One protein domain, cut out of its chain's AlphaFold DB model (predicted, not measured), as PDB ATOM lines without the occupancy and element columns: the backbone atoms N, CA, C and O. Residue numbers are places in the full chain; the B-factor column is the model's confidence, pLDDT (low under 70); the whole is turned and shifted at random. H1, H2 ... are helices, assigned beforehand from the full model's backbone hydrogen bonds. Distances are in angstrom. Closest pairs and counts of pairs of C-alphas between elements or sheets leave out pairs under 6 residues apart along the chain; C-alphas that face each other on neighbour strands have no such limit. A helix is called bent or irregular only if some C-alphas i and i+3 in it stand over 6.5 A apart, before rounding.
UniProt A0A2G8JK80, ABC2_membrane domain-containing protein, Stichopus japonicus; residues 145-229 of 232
ATOM      1  N   PHE A 145     112.614 115.073  60.599       91.00
ATOM      2  CA  PHE A 145     113.725 114.125  60.657       91.00
ATOM      3  C   PHE A 145     115.004 114.746  61.229       91.00
ATOM      4  O   PHE A 145     115.747 114.091  61.953       91.00
ATOM      5  N   VAL A 146     115.247 116.029  60.946       88.12
ATOM      6  CA  VAL A 146     116.401 116.763  61.477       88.12
ATOM      7  C   VAL A 146     116.212 117.012  62.968       88.12
ATOM      8  O   VAL A 146     117.122 116.753  63.751       88.12
ATOM      9  N   GLN A 147     115.013 117.433  63.382       90.69
ATOM     10  CA  GLN A 147     114.681 117.596  64.797       90.69
ATOM     11  C   GLN A 147     114.798 116.266  65.554       90.69
ATOM     12  O   GLN A 147     115.432 116.217  66.608       90.69
ATOM     13  N   PHE A 148     114.260 115.180  64.992       92.88
ATOM     14  CA  PHE A 148     114.394 113.840  65.555       92.88
ATOM     15  C   PHE A 148     115.859 113.420  65.662       92.88
ATOM     16  O   PHE A 148     116.286 112.994  66.728       92.88
ATOM     17  N   TRP A 149     116.655 113.593  64.605       93.00
ATOM     18  CA  TRP A 149     118.067 113.218  64.604       93.00
ATOM     19  C   TRP A 149     118.889 114.011  65.625       93.00
ATOM     20  O   TRP A 149     119.739 113.444  66.310       93.00
ATOM     21  N   ILE A 150     118.620 115.310  65.781       90.81
ATOM     22  CA  ILE A 150     119.273 116.153  66.793       90.81
ATOM     23  C   ILE A 150     118.922 115.664  68.201       90.81
ATOM     24  O   ILE A 150     119.813 115.515  69.041       90.81
ATOM     25  N   LEU A 151     117.641 115.386  68.458       89.75
ATOM     26  CA  LEU A 151     117.190 114.868  69.747       89.75
ATOM     27  C   LEU A 151     117.744 113.468  70.015       89.75
ATOM     28  O   LEU A 151     118.217 113.219  71.118       89.75
ATOM     29  N   PHE A 152     117.774 112.597  69.008       93.12
ATOM     30  CA  PHE A 152     118.348 111.260  69.089       93.12
ATOM     31  C   PHE A 152     119.845 111.318  69.388       93.12
ATOM     32  O   PHE A 152     120.306 110.675  70.322       93.12
ATOM     33  N   LYS A 153     120.605 112.160  68.677       91.38
ATOM     34  CA  LYS A 153     122.036 112.370  68.928       91.38
ATOM     35  C   LYS A 153     122.283 112.900  70.340       91.38
ATOM     36  O   LYS A 153     123.187 112.421  71.021       91.38
ATOM     37  N   ARG A 154     121.482 113.867  70.806       92.88
ATOM     38  CA  ARG A 154     121.588 114.401  72.173       92.88
ATOM     39  C   ARG A 154     121.243 113.336  73.215       92.88
ATOM     40  O   ARG A 154     121.980 113.198  74.184       92.88
ATOM     41  N   ALA A 155     120.172 112.575  73.000       87.00
ATOM     42  CA  ALA A 155     119.756 111.484  73.875       87.00
ATOM     43  C   ALA A 155     120.822 110.385  73.941       87.00
ATOM     44  O   ALA A 155     121.168 109.934  75.024       87.00
ATOM     45  N   PHE A 156     121.411 110.028  72.800       86.75
ATOM     46  CA  PHE A 156     122.478 109.043  72.702       86.75
ATOM     47  C   PHE A 156     123.746 109.507  73.425       86.75
ATOM     48  O   PHE A 156     124.285 108.783  74.251       86.75
ATOM     49  N   ILE A 157     124.200 110.745  73.207       85.38
ATOM     50  CA  ILE A 157     125.375 111.279  73.918       85.38
ATOM     51  C   ILE A 157     125.138 111.306  75.435       85.38
ATOM     52  O   ILE A 157     126.025 110.937  76.198       85.38
ATOM     53  N   VAL A 158     123.948 111.716  75.885       82.50
ATOM     54  CA  VAL A 158     123.592 111.721  77.315       82.50
ATOM     55  C   VAL A 158     123.543 110.301  77.878       82.50
ATOM     56  O   VAL A 158     124.039 110.078  78.978       82.50
ATOM     57  N   PHE A 159     123.029 109.341  77.108       80.38
ATOM     58  CA  PHE A 159     122.992 107.929  77.477       80.38
ATOM     59  C   PHE A 159     124.393 107.340  77.702       80.38
ATOM     60  O   PHE A 159     124.590 106.588  78.651       80.38
ATOM     61  N   PHE A 160     125.386 107.725  76.894       77.12
ATOM     62  CA  PHE A 160     126.768 107.257  77.062       77.12
ATOM     63  C   PHE A 160     127.567 108.017  78.133       77.12
ATOM     64  O   PHE A 160     128.596 107.520  78.582       77.12
ATOM     65  N   ARG A 161     127.129 109.211  78.557       80.62
ATOM     66  CA  ARG A 161     127.904 110.067  79.474       80.62
ATOM     67  C   ARG A 161     127.763 109.688  80.953       80.62
ATOM     68  O   ARG A 161     128.621 110.069  81.743       80.62
ATOM     69  N   ASP A 162     126.726 108.945  81.334       71.25
ATOM     70  CA  ASP A 162     126.547 108.443  82.705       71.25
ATOM     71  C   ASP A 162     126.911 106.951  82.783       71.25
ATOM     72  O   ASP A 162     126.080 106.052  82.625       71.25
ATOM     73  N   GLN A 163     128.213 106.697  82.906       64.38
ATOM     74  CA  GLN A 163     128.833 105.433  82.517       64.38
ATOM     75  C   GLN A 163     128.783 104.371  83.631       64.38
ATOM     76  O   GLN A 163     128.438 103.219  83.389       64.38
ATOM     77  N   THR A 164     129.049 104.716  84.888       75.50
ATOM     78  CA  THR A 164     129.257 103.696  85.938       75.50
ATOM     79  C   THR A 164     128.009 102.858  86.223       75.50
ATOM     80  O   THR A 164     128.076 101.663  86.497       75.50
ATOM     81  N   LEU A 165     126.847 103.485  86.126       68.69
ATOM     82  CA  LEU A 165     125.602 102.950  86.649       68.69
ATOM     83  C   LEU A 165     124.710 102.354  85.558       68.69
ATOM     84  O   LEU A 165     123.982 101.383  85.774       68.69
ATOM     85  N   THR A 166     124.848 102.901  84.355       74.81
ATOM     86  CA  THR A 166     124.277 102.373  83.119       74.81
ATOM     87  C   THR A 166     124.996 101.089  82.705       74.81
ATOM     88  O   THR A 166     124.331 100.118  82.353       74.81
ATOM     89  N   HIS A 167     126.329 101.008  82.846       76.81
ATOM     90  CA  HIS A 167     127.077  99.794  82.496       76.81
ATOM     91  C   HIS A 167     126.620  98.562  83.289       76.81
ATOM     92  O   HIS A 167     126.392  97.521  82.682       76.81
ATOM     93  N   ILE A 168     126.395  98.685  84.603       76.56
ATOM     94  CA  ILE A 168     125.935  97.572  85.459       76.56
ATOM     95  C   ILE A 168     124.555  97.053  85.018       76.56
ATOM     96  O   ILE A 168     124.285  95.851  85.060       76.56
ATOM     97  N   ARG A 169     123.686  97.957  84.555       75.50
ATOM     98  CA  ARG A 169     122.315  97.645  84.120       75.50
ATOM     99  C   ARG A 169     122.238  96.928  82.782       75.50
ATOM    100  O   ARG A 169     121.281  96.199  82.561       75.50
ATOM    101  N   PHE A 170     123.229  97.100  81.915       80.88
ATOM    102  CA  PHE A 170     123.327  96.331  80.675       80.88
ATOM    103  C   PHE A 170     124.168  95.070  80.857       80.88
ATOM    104  O   PHE A 170     123.807  94.012  80.348       80.88
ATOM    105  N   SER A 171     125.259  95.141  81.621       85.50
ATOM    106  CA  SER A 171     126.201  94.030  81.744       85.50
ATOM    107  C   SER A 171     125.605  92.825  82.466       85.50
ATOM    108  O   SER A 171     125.815  91.698  82.024       85.50
ATOM    109  N   ALA A 172     124.848  93.030  83.550       85.88
ATOM    110  CA  ALA A 172     124.288  91.922  84.323       85.88
ATOM    111  C   ALA A 172     123.221  91.131  83.537       85.88
ATOM    112  O   ALA A 172     123.316  89.900  83.497       85.88
ATOM    113  N   PRO A 173     122.268  91.781  82.832       89.12
ATOM    114  CA  PRO A 173     121.329  91.057  81.986       89.12
ATOM    115  C   PRO A 173     121.956  90.359  80.781       89.12
ATOM    116  O   PRO A 173     121.534  89.267  80.408       89.12
ATOM    117  N   ILE A 174     122.988  90.957  80.185       90.06
ATOM    118  CA  ILE A 174     123.725  90.323  79.088       90.06
ATOM    119  C   ILE A 174     124.442  89.065  79.595       90.06
ATOM    120  O   ILE A 174     124.358  88.015  78.965       90.06
ATOM    121  N   PHE A 175     125.092  89.136  80.759       91.56
ATOM    122  CA  PHE A 175     125.798  87.999  81.347       91.56
ATOM    123  C   PHE A 175     124.861  86.832  81.683       91.56
ATOM    124  O   PHE A 175     125.136  85.689  81.317       91.56
ATOM    125  N   ILE A 176     123.728  87.105  82.339       90.00
ATOM    126  CA  ILE A 176     122.776  86.051  82.709       90.00
ATOM    127  C   ILE A 176     122.077  85.462  81.470       90.00
ATOM    128  O   ILE A 176     121.863  84.256  81.412       90.00
ATOM    129  N   GLY A 177     121.804  86.276  80.439       91.00
ATOM    130  CA  GLY A 177     121.275  85.805  79.157       91.00
ATOM    131  C   GLY A 177     122.246  84.873  78.430       91.00
ATOM    132  O   GLY A 177     121.832  83.831  77.920       91.00
ATOM    133  N   ILE A 178     123.546  85.191  78.448       91.19
ATOM    134  CA  ILE A 178     124.598  84.306  77.925       91.19
ATOM    135  C   ILE A 178     124.635  82.992  78.715       91.19
ATOM    136  O   ILE A 178     124.683  81.925  78.111       91.19
ATOM    137  N   LEU A 179     124.563  83.045  80.048       91.62
ATOM    138  CA  LEU A 179     124.580  81.849  80.897       91.62
ATOM    139  C   LEU A 179     123.378  80.929  80.626       91.62
ATOM    140  O   LEU A 179     123.547  79.720  80.489       91.62
ATOM    141  N   ILE A 180     122.184  81.503  80.473       89.88
ATOM    142  CA  ILE A 180     120.962  80.772  80.109       89.88
ATOM    143  C   ILE A 180     121.075  80.178  78.695       89.88
ATOM    144  O   ILE A 180     120.701  79.025  78.482       89.88
ATOM    145  N   GLY A 181     121.635  80.923  77.738       88.94
ATOM    146  CA  GLY A 181     121.882  80.437  76.377       88.94
ATOM    147  C   GLY A 181     122.880  79.276  76.323       88.94
ATOM    148  O   GLY A 181     122.670  78.316  75.586       88.94
ATOM    149  N   LEU A 182     123.933  79.326  77.145       89.38
ATOM    150  CA  LEU A 182     124.901  78.234  77.279       89.38
ATOM    151  C   LEU A 182     124.305  77.011  77.990       89.38
ATOM    152  O   LEU A 182     124.648  75.885  77.641       89.38
ATOM    153  N   LEU A 183     123.391  77.210  78.945       87.69
ATOM    154  CA  LEU A 183     122.734  76.122  79.676       87.69
ATOM    155  C   LEU A 183     121.812  75.278  78.780       87.69
ATOM    156  O   LEU A 183     121.686  74.075  78.994       87.69
ATOM    157  N   TYR A 184     121.211  75.888  77.755       86.50
ATOM    158  CA  TYR A 184     120.323  75.214  76.800       86.50
ATOM    159  C   TYR A 184     120.999  74.838  75.469       86.50
ATOM    160  O   TYR A 184     120.329  74.474  74.496       86.50
ATOM    161  N   LEU A 185     122.331  74.884  75.413       81.56
ATOM    162  CA  LEU A 185     123.087  74.543  74.212       81.56
ATOM    163  C   LEU A 185     122.824  73.073  73.819       81.56
ATOM    164  O   LEU A 185     122.879  72.179  74.661       81.56
ATOM    165  N   LYS A 186     122.515  72.820  72.539       79.62
ATOM    166  CA  LYS A 186     122.160  71.501  71.950       79.62
ATOM    167  C   LYS A 186     120.826  70.858  72.348       79.62
ATOM    168  O   LYS A 186     120.506  69.777  71.858       79.62
ATOM    169  N   ILE A 187     119.996  71.505  73.158       77.38
ATOM    170  CA  ILE A 187     118.677  70.951  73.511       77.38
ATOM    171  C   ILE A 187     117.629  71.148  72.389       77.38
ATOM    172  O   ILE A 187     116.639  70.422  72.354       77.38
ATOM    173  N   GLY A 188     117.916  72.019  71.411       69.56
ATOM    174  CA  GLY A 188     117.029  72.385  70.296       69.56
ATOM    175  C   GLY A 188     117.037  71.502  69.044       69.56
ATOM    176  O   GLY A 188     116.161  71.679  68.203       69.56
ATOM    177  N   GLU A 189     117.990  70.577  68.890       76.50
ATOM    178  CA  GLU A 189     118.149  69.807  67.639       76.50
ATOM    179  C   GLU A 189     117.182  68.612  67.526       76.50
ATOM    180  O   GLU A 189     116.872  68.183  66.416       76.50
ATOM    181  N   ASP A 190     116.634  68.123  68.646       78.50
ATOM    182  CA  ASP A 190     115.726  66.971  68.673       78.50
ATOM    183  C   ASP A 190     114.277  67.378  68.992       78.50
ATOM    184  O   ASP A 190     113.986  67.931  70.057       78.50
ATOM    185  N   ALA A 191     113.324  66.990  68.138       66.50
ATOM    186  CA  ALA A 191     111.888  67.184  68.387       66.50
ATOM    187  C   ALA A 191     111.371  66.414  69.623       66.50
ATOM    188  O   ALA A 191     110.365  66.796  70.219       66.50
ATOM    189  N   SER A 192     112.079  65.368  70.065       75.44
ATOM    190  CA  SER A 192     111.772  64.629  71.298       75.44
ATOM    191  C   SER A 192     111.989  65.458  72.573       75.44
ATOM    192  O   SER A 192     111.432  65.132  73.619       75.44
ATOM    193  N   LYS A 193     112.746  66.562  72.491       77.50
ATOM    194  CA  LYS A 193     113.009  67.507  73.588       77.50
ATOM    195  C   LYS A 193     112.203  68.805  73.447       77.50
ATOM    196  O   LYS A 193     112.531  69.800  74.091       77.50
ATOM    197  N   ALA A 194     111.120  68.804  72.661       82.81
ATOM    198  CA  ALA A 194     110.289  69.986  72.403       82.81
ATOM    199  C   ALA A 194     109.797  70.700  73.677       82.81
ATOM    200  O   ALA A 194     109.700  71.926  73.696       82.81
ATOM    201  N   PHE A 195     109.556  69.960  74.766       86.31
ATOM    202  CA  PHE A 195     109.216  70.541  76.068       86.31
ATOM    203  C   PHE A 195     110.331  71.450  76.618       86.31
ATOM    204  O   PHE A 195     110.065  72.556  77.086       86.31
ATOM    205  N   ASN A 196     111.592  71.032  76.492       86.31
ATOM    206  CA  ASN A 196     112.736  71.827  76.934       86.31
ATOM    207  C   ASN A 196     112.957  73.057  76.033       86.31
ATOM    208  O   ASN A 196     113.373  74.104  76.527       86.31
ATOM    209  N   ASN A 197     112.611  72.966  74.744       85.06
ATOM    210  CA  ASN A 197     112.657  74.096  73.806       85.06
ATOM    211  C   ASN A 197     111.600  75.154  74.139       85.06
ATOM    212  O   ASN A 197     111.888  76.351  74.126       85.06
ATOM    213  N   ALA A 198     110.388  74.719  74.495       88.69
ATOM    214  CA  ALA A 198     109.346  75.613  74.988       88.69
ATOM    215  C   ALA A 198     109.769  76.291  76.304       88.69
ATOM    216  O   ALA A 198     109.586  77.497  76.460       88.69
ATOM    217  N   GLY A 199     110.407  75.538  77.210       89.12
ATOM    218  CA  GLY A 199     110.987  76.068  78.446       89.12
ATOM    219  C   GLY A 199     112.059  77.135  78.203       89.12
ATOM    220  O   GLY A 199     112.047  78.169  78.867       89.12
ATOM    221  N   PHE A 200     112.932  76.938  77.210       88.56
ATOM    222  CA  PHE A 200     113.934  77.931  76.812       88.56
ATOM    223  C   PHE A 200     113.293  79.234  76.313       88.56
ATOM    224  O   PHE A 200     113.626  80.311  76.804       88.56
ATOM    225  N   ILE A 201     112.323  79.147  75.396       89.19
ATOM    226  CA  ILE A 201     111.620  80.326  74.861       89.19
ATOM    227  C   ILE A 201     110.884  81.077  75.980       89.19
ATOM    228  O   ILE A 201     110.965  82.305  76.055       89.19
ATOM    229  N   PHE A 202     110.209  80.351  76.873       91.69
ATOM    230  CA  PHE A 202     109.530  80.933  78.030       91.69
ATOM    231  C   PHE A 202     110.507  81.679  78.950       91.69
ATOM    232  O   PHE A 202     110.259  82.828  79.319       91.69
ATOM    233  N   LEU A 203     111.648  81.060  79.268       89.62
ATOM    234  CA  LEU A 203     112.674  81.651  80.122       89.62
ATOM    235  C   LEU A 203     113.302  82.903  79.485       89.62
ATOM    236  O   LEU A 203     113.510  83.899  80.177       89.62
ATOM    237  N   CYS A 204     113.535  82.903  78.167       89.94
ATOM    238  CA  CYS A 204     114.025  84.074  77.431       89.94
ATOM    239  C   CYS A 204     113.030  85.244  77.441       89.94
ATOM    240  O   CYS A 204     113.430  86.387  77.670       89.94
ATOM    241  N   LEU A 205     111.740  84.976  77.219       91.19
ATOM    242  CA  LEU A 205     110.698  86.010  77.229       91.19
ATOM    243  C   LEU A 205     110.510  86.613  78.622       91.19
ATOM    244  O   LEU A 205     110.434  87.834  78.765       91.19
ATOM    245  N   MET A 206     110.489  85.764  79.651       91.06
ATOM    246  CA  MET A 206     110.410  86.204  81.041       91.06
ATOM    247  C   MET A 206     111.601  87.103  81.391       91.06
ATOM    248  O   MET A 206     111.432  88.167  81.988       91.06
ATOM    249  N   PHE A 207     112.803  86.709  80.967       89.19
ATOM    250  CA  PHE A 207     114.017  87.469  81.216       89.19
ATOM    251  C   PHE A 207     114.011  88.849  80.535       89.19
ATOM    252  O   PHE A 207     114.334  89.857  81.166       89.19
ATOM    253  N   LEU A 208     113.572  88.918  79.274       87.25
ATOM    254  CA  LEU A 208     113.441  90.174  78.529       87.25
ATOM    255  C   LEU A 208     112.433  91.129  79.186       87.25
ATOM    256  O   LEU A 208     112.681  92.332  79.268       87.25
ATOM    257  N   MET A 209     111.319  90.592  79.693       89.62
ATOM    258  CA  MET A 209     110.303  91.379  80.389       89.62
ATOM    259  C   MET A 209     110.847  91.984  81.692       89.62
ATOM    260  O   MET A 209     110.648  93.171  81.945       89.62
ATOM    261  N   PHE A 210     111.592  91.210  82.490       85.94
ATOM    262  CA  PHE A 210     112.237  91.724  83.704       85.94
ATOM    263  C   PHE A 210     113.317  92.773  83.404       85.94
ATOM    264  O   PHE A 210     113.398  93.778  84.111       85.94
ATOM    265  N   ALA A 211     114.105  92.589  82.339       84.06
ATOM    266  CA  ALA A 211     115.109  93.564  81.912       84.06
ATOM    267  C   ALA A 211     114.481  94.888  81.435       84.06
ATOM    268  O   ALA A 211     115.022  95.957  81.710       84.06
ATOM    269  N   ALA A 212     113.325  94.829  80.764       83.56
ATOM    270  CA  ALA A 212     112.600  96.010  80.291       83.56
ATOM    271  C   ALA A 212     111.865  96.763  81.414       83.56
ATOM    272  O   ALA A 212     111.708  97.981  81.341       83.56
ATOM    273  N   MET A 213     111.410  96.051  82.449       83.62
ATOM    274  CA  MET A 213     110.646  96.634  83.556       83.62
ATOM    275  C   MET A 213     111.529  97.304  84.618       83.62
ATOM    276  O   MET A 213     111.010  98.071  85.423       83.62
ATOM    277  N   MET A 214     112.843  97.049  84.635       79.50
ATOM    278  CA  MET A 214     113.778  97.682  85.572       79.50
ATOM    279  C   MET A 214     113.841  99.202  85.310       79.50
ATOM    280  O   MET A 214     114.463  99.627  84.334       79.50
ATOM    281  N   PRO A 215     113.235 100.058  86.161       64.00
ATOM    282  CA  PRO A 215     113.238 101.492  85.916       64.00
ATOM    283  C   PRO A 215     114.659 102.023  86.099       64.00
ATOM    284  O   PRO A 215     115.388 101.536  86.971       64.00
ATOM    285  N   PRO A 216     115.073 103.067  85.368       64.44
ATOM    286  CA  PRO A 216     116.312 103.747  85.664       64.44
ATOM    287  C   PRO A 216     116.162 104.593  86.943       64.44
ATOM    288  O   PRO A 216     116.065 105.815  86.899       64.44
ATOM    289  N   TYR A 217     116.125 103.953  88.112       60.62
ATOM    290  CA  TYR A 217     116.072 104.597  89.424       60.62
ATOM    291  C   TYR A 217     117.363 105.369  89.710       60.62
ATOM    292  O   TYR A 217     118.194 104.837  90.408       60.62
ATOM    293  N   TYR A 218     117.590 106.573  89.174       52.97
ATOM    294  CA  TYR A 218     118.671 107.457  89.675       52.97
ATOM    295  C   TYR A 218     118.373 108.957  89.629       52.97
ATOM    296  O   TYR A 218     119.209 109.755  90.040       52.97
ATOM    297  N   HIS A 219     117.176 109.371  89.218       53.00
ATOM    298  CA  HIS A 219     116.880 110.799  89.067       53.00
ATOM    299  C   HIS A 219     116.071 111.432  90.210       53.00
ATOM    300  O   HIS A 219     115.618 112.563  90.052       53.00
ATOM    301  N   VAL A 220     115.889 110.733  91.340       54.28
ATOM    302  CA  VAL A 220     115.191 111.278  92.525       54.28
ATOM    303  C   VAL A 220     116.157 111.564  93.675       54.28
ATOM    304  O   VAL A 220     116.020 112.582  94.337       54.28
ATOM    305  N   SER A 221     117.185 110.742  93.899       55.00
ATOM    306  CA  SER A 221     118.073 110.943  95.052       55.00
ATOM    307  C   SER A 221     119.015 112.136  94.868       55.00
ATOM    308  O   SER A 221     119.114 112.961  95.764       55.00
ATOM    309  N   ASN A 222     119.646 112.298  93.701       55.62
ATOM    310  CA  ASN A 222     120.649 113.357  93.498       55.62
ATOM    311  C   ASN A 222     120.034 114.749  93.278       55.62
ATOM    312  O   ASN A 222     120.625 115.753  93.659       55.62
ATOM    313  N   THR A 223     118.839 114.822  92.698       55.41
ATOM    314  CA  THR A 223     118.082 116.070  92.500       55.41
ATOM    315  C   THR A 223     117.422 116.553  93.787       55.41
ATOM    316  O   THR A 223     117.440 117.750  94.048       55.41
ATOM    317  N   VAL A 224     116.904 115.648  94.626       57.81
ATOM    318  CA  VAL A 224     116.377 116.016  95.950       57.81
ATOM    319  C   VAL A 224     117.516 116.431  96.880       57.81
ATOM    320  O   VAL A 224     117.399 117.450  97.545       57.81
ATOM    321  N   PHE A 225     118.658 115.735  96.874       55.22
ATOM    322  CA  PHE A 225     119.801 116.106  97.720       55.22
ATOM    323  C   PHE A 225     120.455 117.436  97.301       55.22
ATOM    324  O   PHE A 225     120.856 118.216  98.158       55.22
ATOM    325  N   ALA A 226     120.511 117.735  95.996       54.97
ATOM    326  CA  ALA A 226     121.010 119.016  95.489       54.97
ATOM    327  C   ALA A 226     120.043 120.190  95.735       54.97
ATOM    328  O   ALA A 226     120.492 121.320  95.879       54.97
ATOM    329  N   ALA A 227     118.731 119.936  95.815       55.16
ATOM    330  CA  ALA A 227     117.736 120.953  96.159       55.16
ATOM    331  C   ALA A 227     117.631 121.220  97.675       55.16
ATOM    332  O   ALA A 227     117.072 122.238  98.072       55.16
ATOM    333  N   MET A 228     118.149 120.317  98.520       56.44
ATOM    334  CA  MET A 228     118.003 120.371  99.982       56.44
ATOM    335  C   MET A 228     119.246 120.886 100.722       56.44
ATOM    336  O   MET A 228     119.193 121.051 101.938       56.44
ATOM    337  N   MET A 229     120.358 121.132 100.024       57.66
ATOM    338  CA  MET A 229     121.555 121.750 100.600       57.66
ATOM    339  C   MET A 229     121.427 123.279 100.510       57.66
ATOM    340  O   MET A 229     121.558 123.820  99.409       57.66
TER     341      MET A 229
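This is residues 145 to 229 of the 232 residues of the protein "ABC2_membrane domain-containing protein" of Stichopus japonicus (UniProt A0A2G8JK80). The model is a long, loose helical hairpin with two free arms at its open end: H2 and H3 run side by side in opposite directions with few contacts between them, and a short link joins them at the far end. At the open end H1 makes a corner with H2, like the short stroke of an L, and residues 145 to 164 stick out there, while residues 219 to 229, with the small helix H4, stick out beyond the end of H3. The printed part has 85 residues with four named helices, H1, H2, H3 and H4 in that order, and no named strand; its class is all helix. The whole is extended, with a radius of gyration of the C-alphas of 19.5 A, and flat, spanning 63 by 37 by 18 A.

Begin at H1, residues 145 to 161, which touches no helix. Go on to H2, residues 163 to 183; H1 and H2 meet only through their link. Next comes H3, residues 191 to 213, a hairpin with H2. H2 and H3 only just touch, with 3 pairs of C-alphas within 8 A; the closest C-alphas are those of Pro 173 and Ala 211, 6.7 A apart. H2 touches H3 with residues 173 to 177 alone, and H3 touches H2 with residues 204 to 211 alone. Their lines stand at a shallow tilt of 9 degrees, opposite ways, and their centres are 16.7 A apart. Last is H4, residues 221 to 228, apart from H1, H2 and H3; H1 and H3 are apart too. In H1 and H4 every O i to N i+4 pair is within hydrogen-bond range; in H2 it is 14 of 17 and in H3 17 of 19.

Find C-alpha 145 at (113.725, 114.125, 60.657); from there H1 runs 23.9 A to C-alpha 161. H2 starts at C-alpha 163, at (128.833, 105.433, 82.517), and runs 30.1 A to C-alpha 183. It is neither bent nor irregular, but only just: C-alphas 169 and 172 are 6.1 A apart. H3, the longest helix with 23 residues, runs 33.2 A from C-alpha 191 to C-alpha 213. It is irregular: C-alphas 192 and 195 are 8.0 A apart. H4 ends at C-alpha 228, at (118.003, 120.371, 99.982).

The two C-alphas farthest apart are those of Ser 192 and Met 229, at 64.9 A. Without the stretches that stand free, the body has 54 residues and spans 47 by 17 by 9 A. The printed part has no cut. The link from H1 to H2 is tight, those from H2 to H3 and from H3 to H4 are short, and no link is long. The mean pLDDT of the printed part is 79.7; look for values under 70 at residues 163, 165, 188, 191 and 215 to 229.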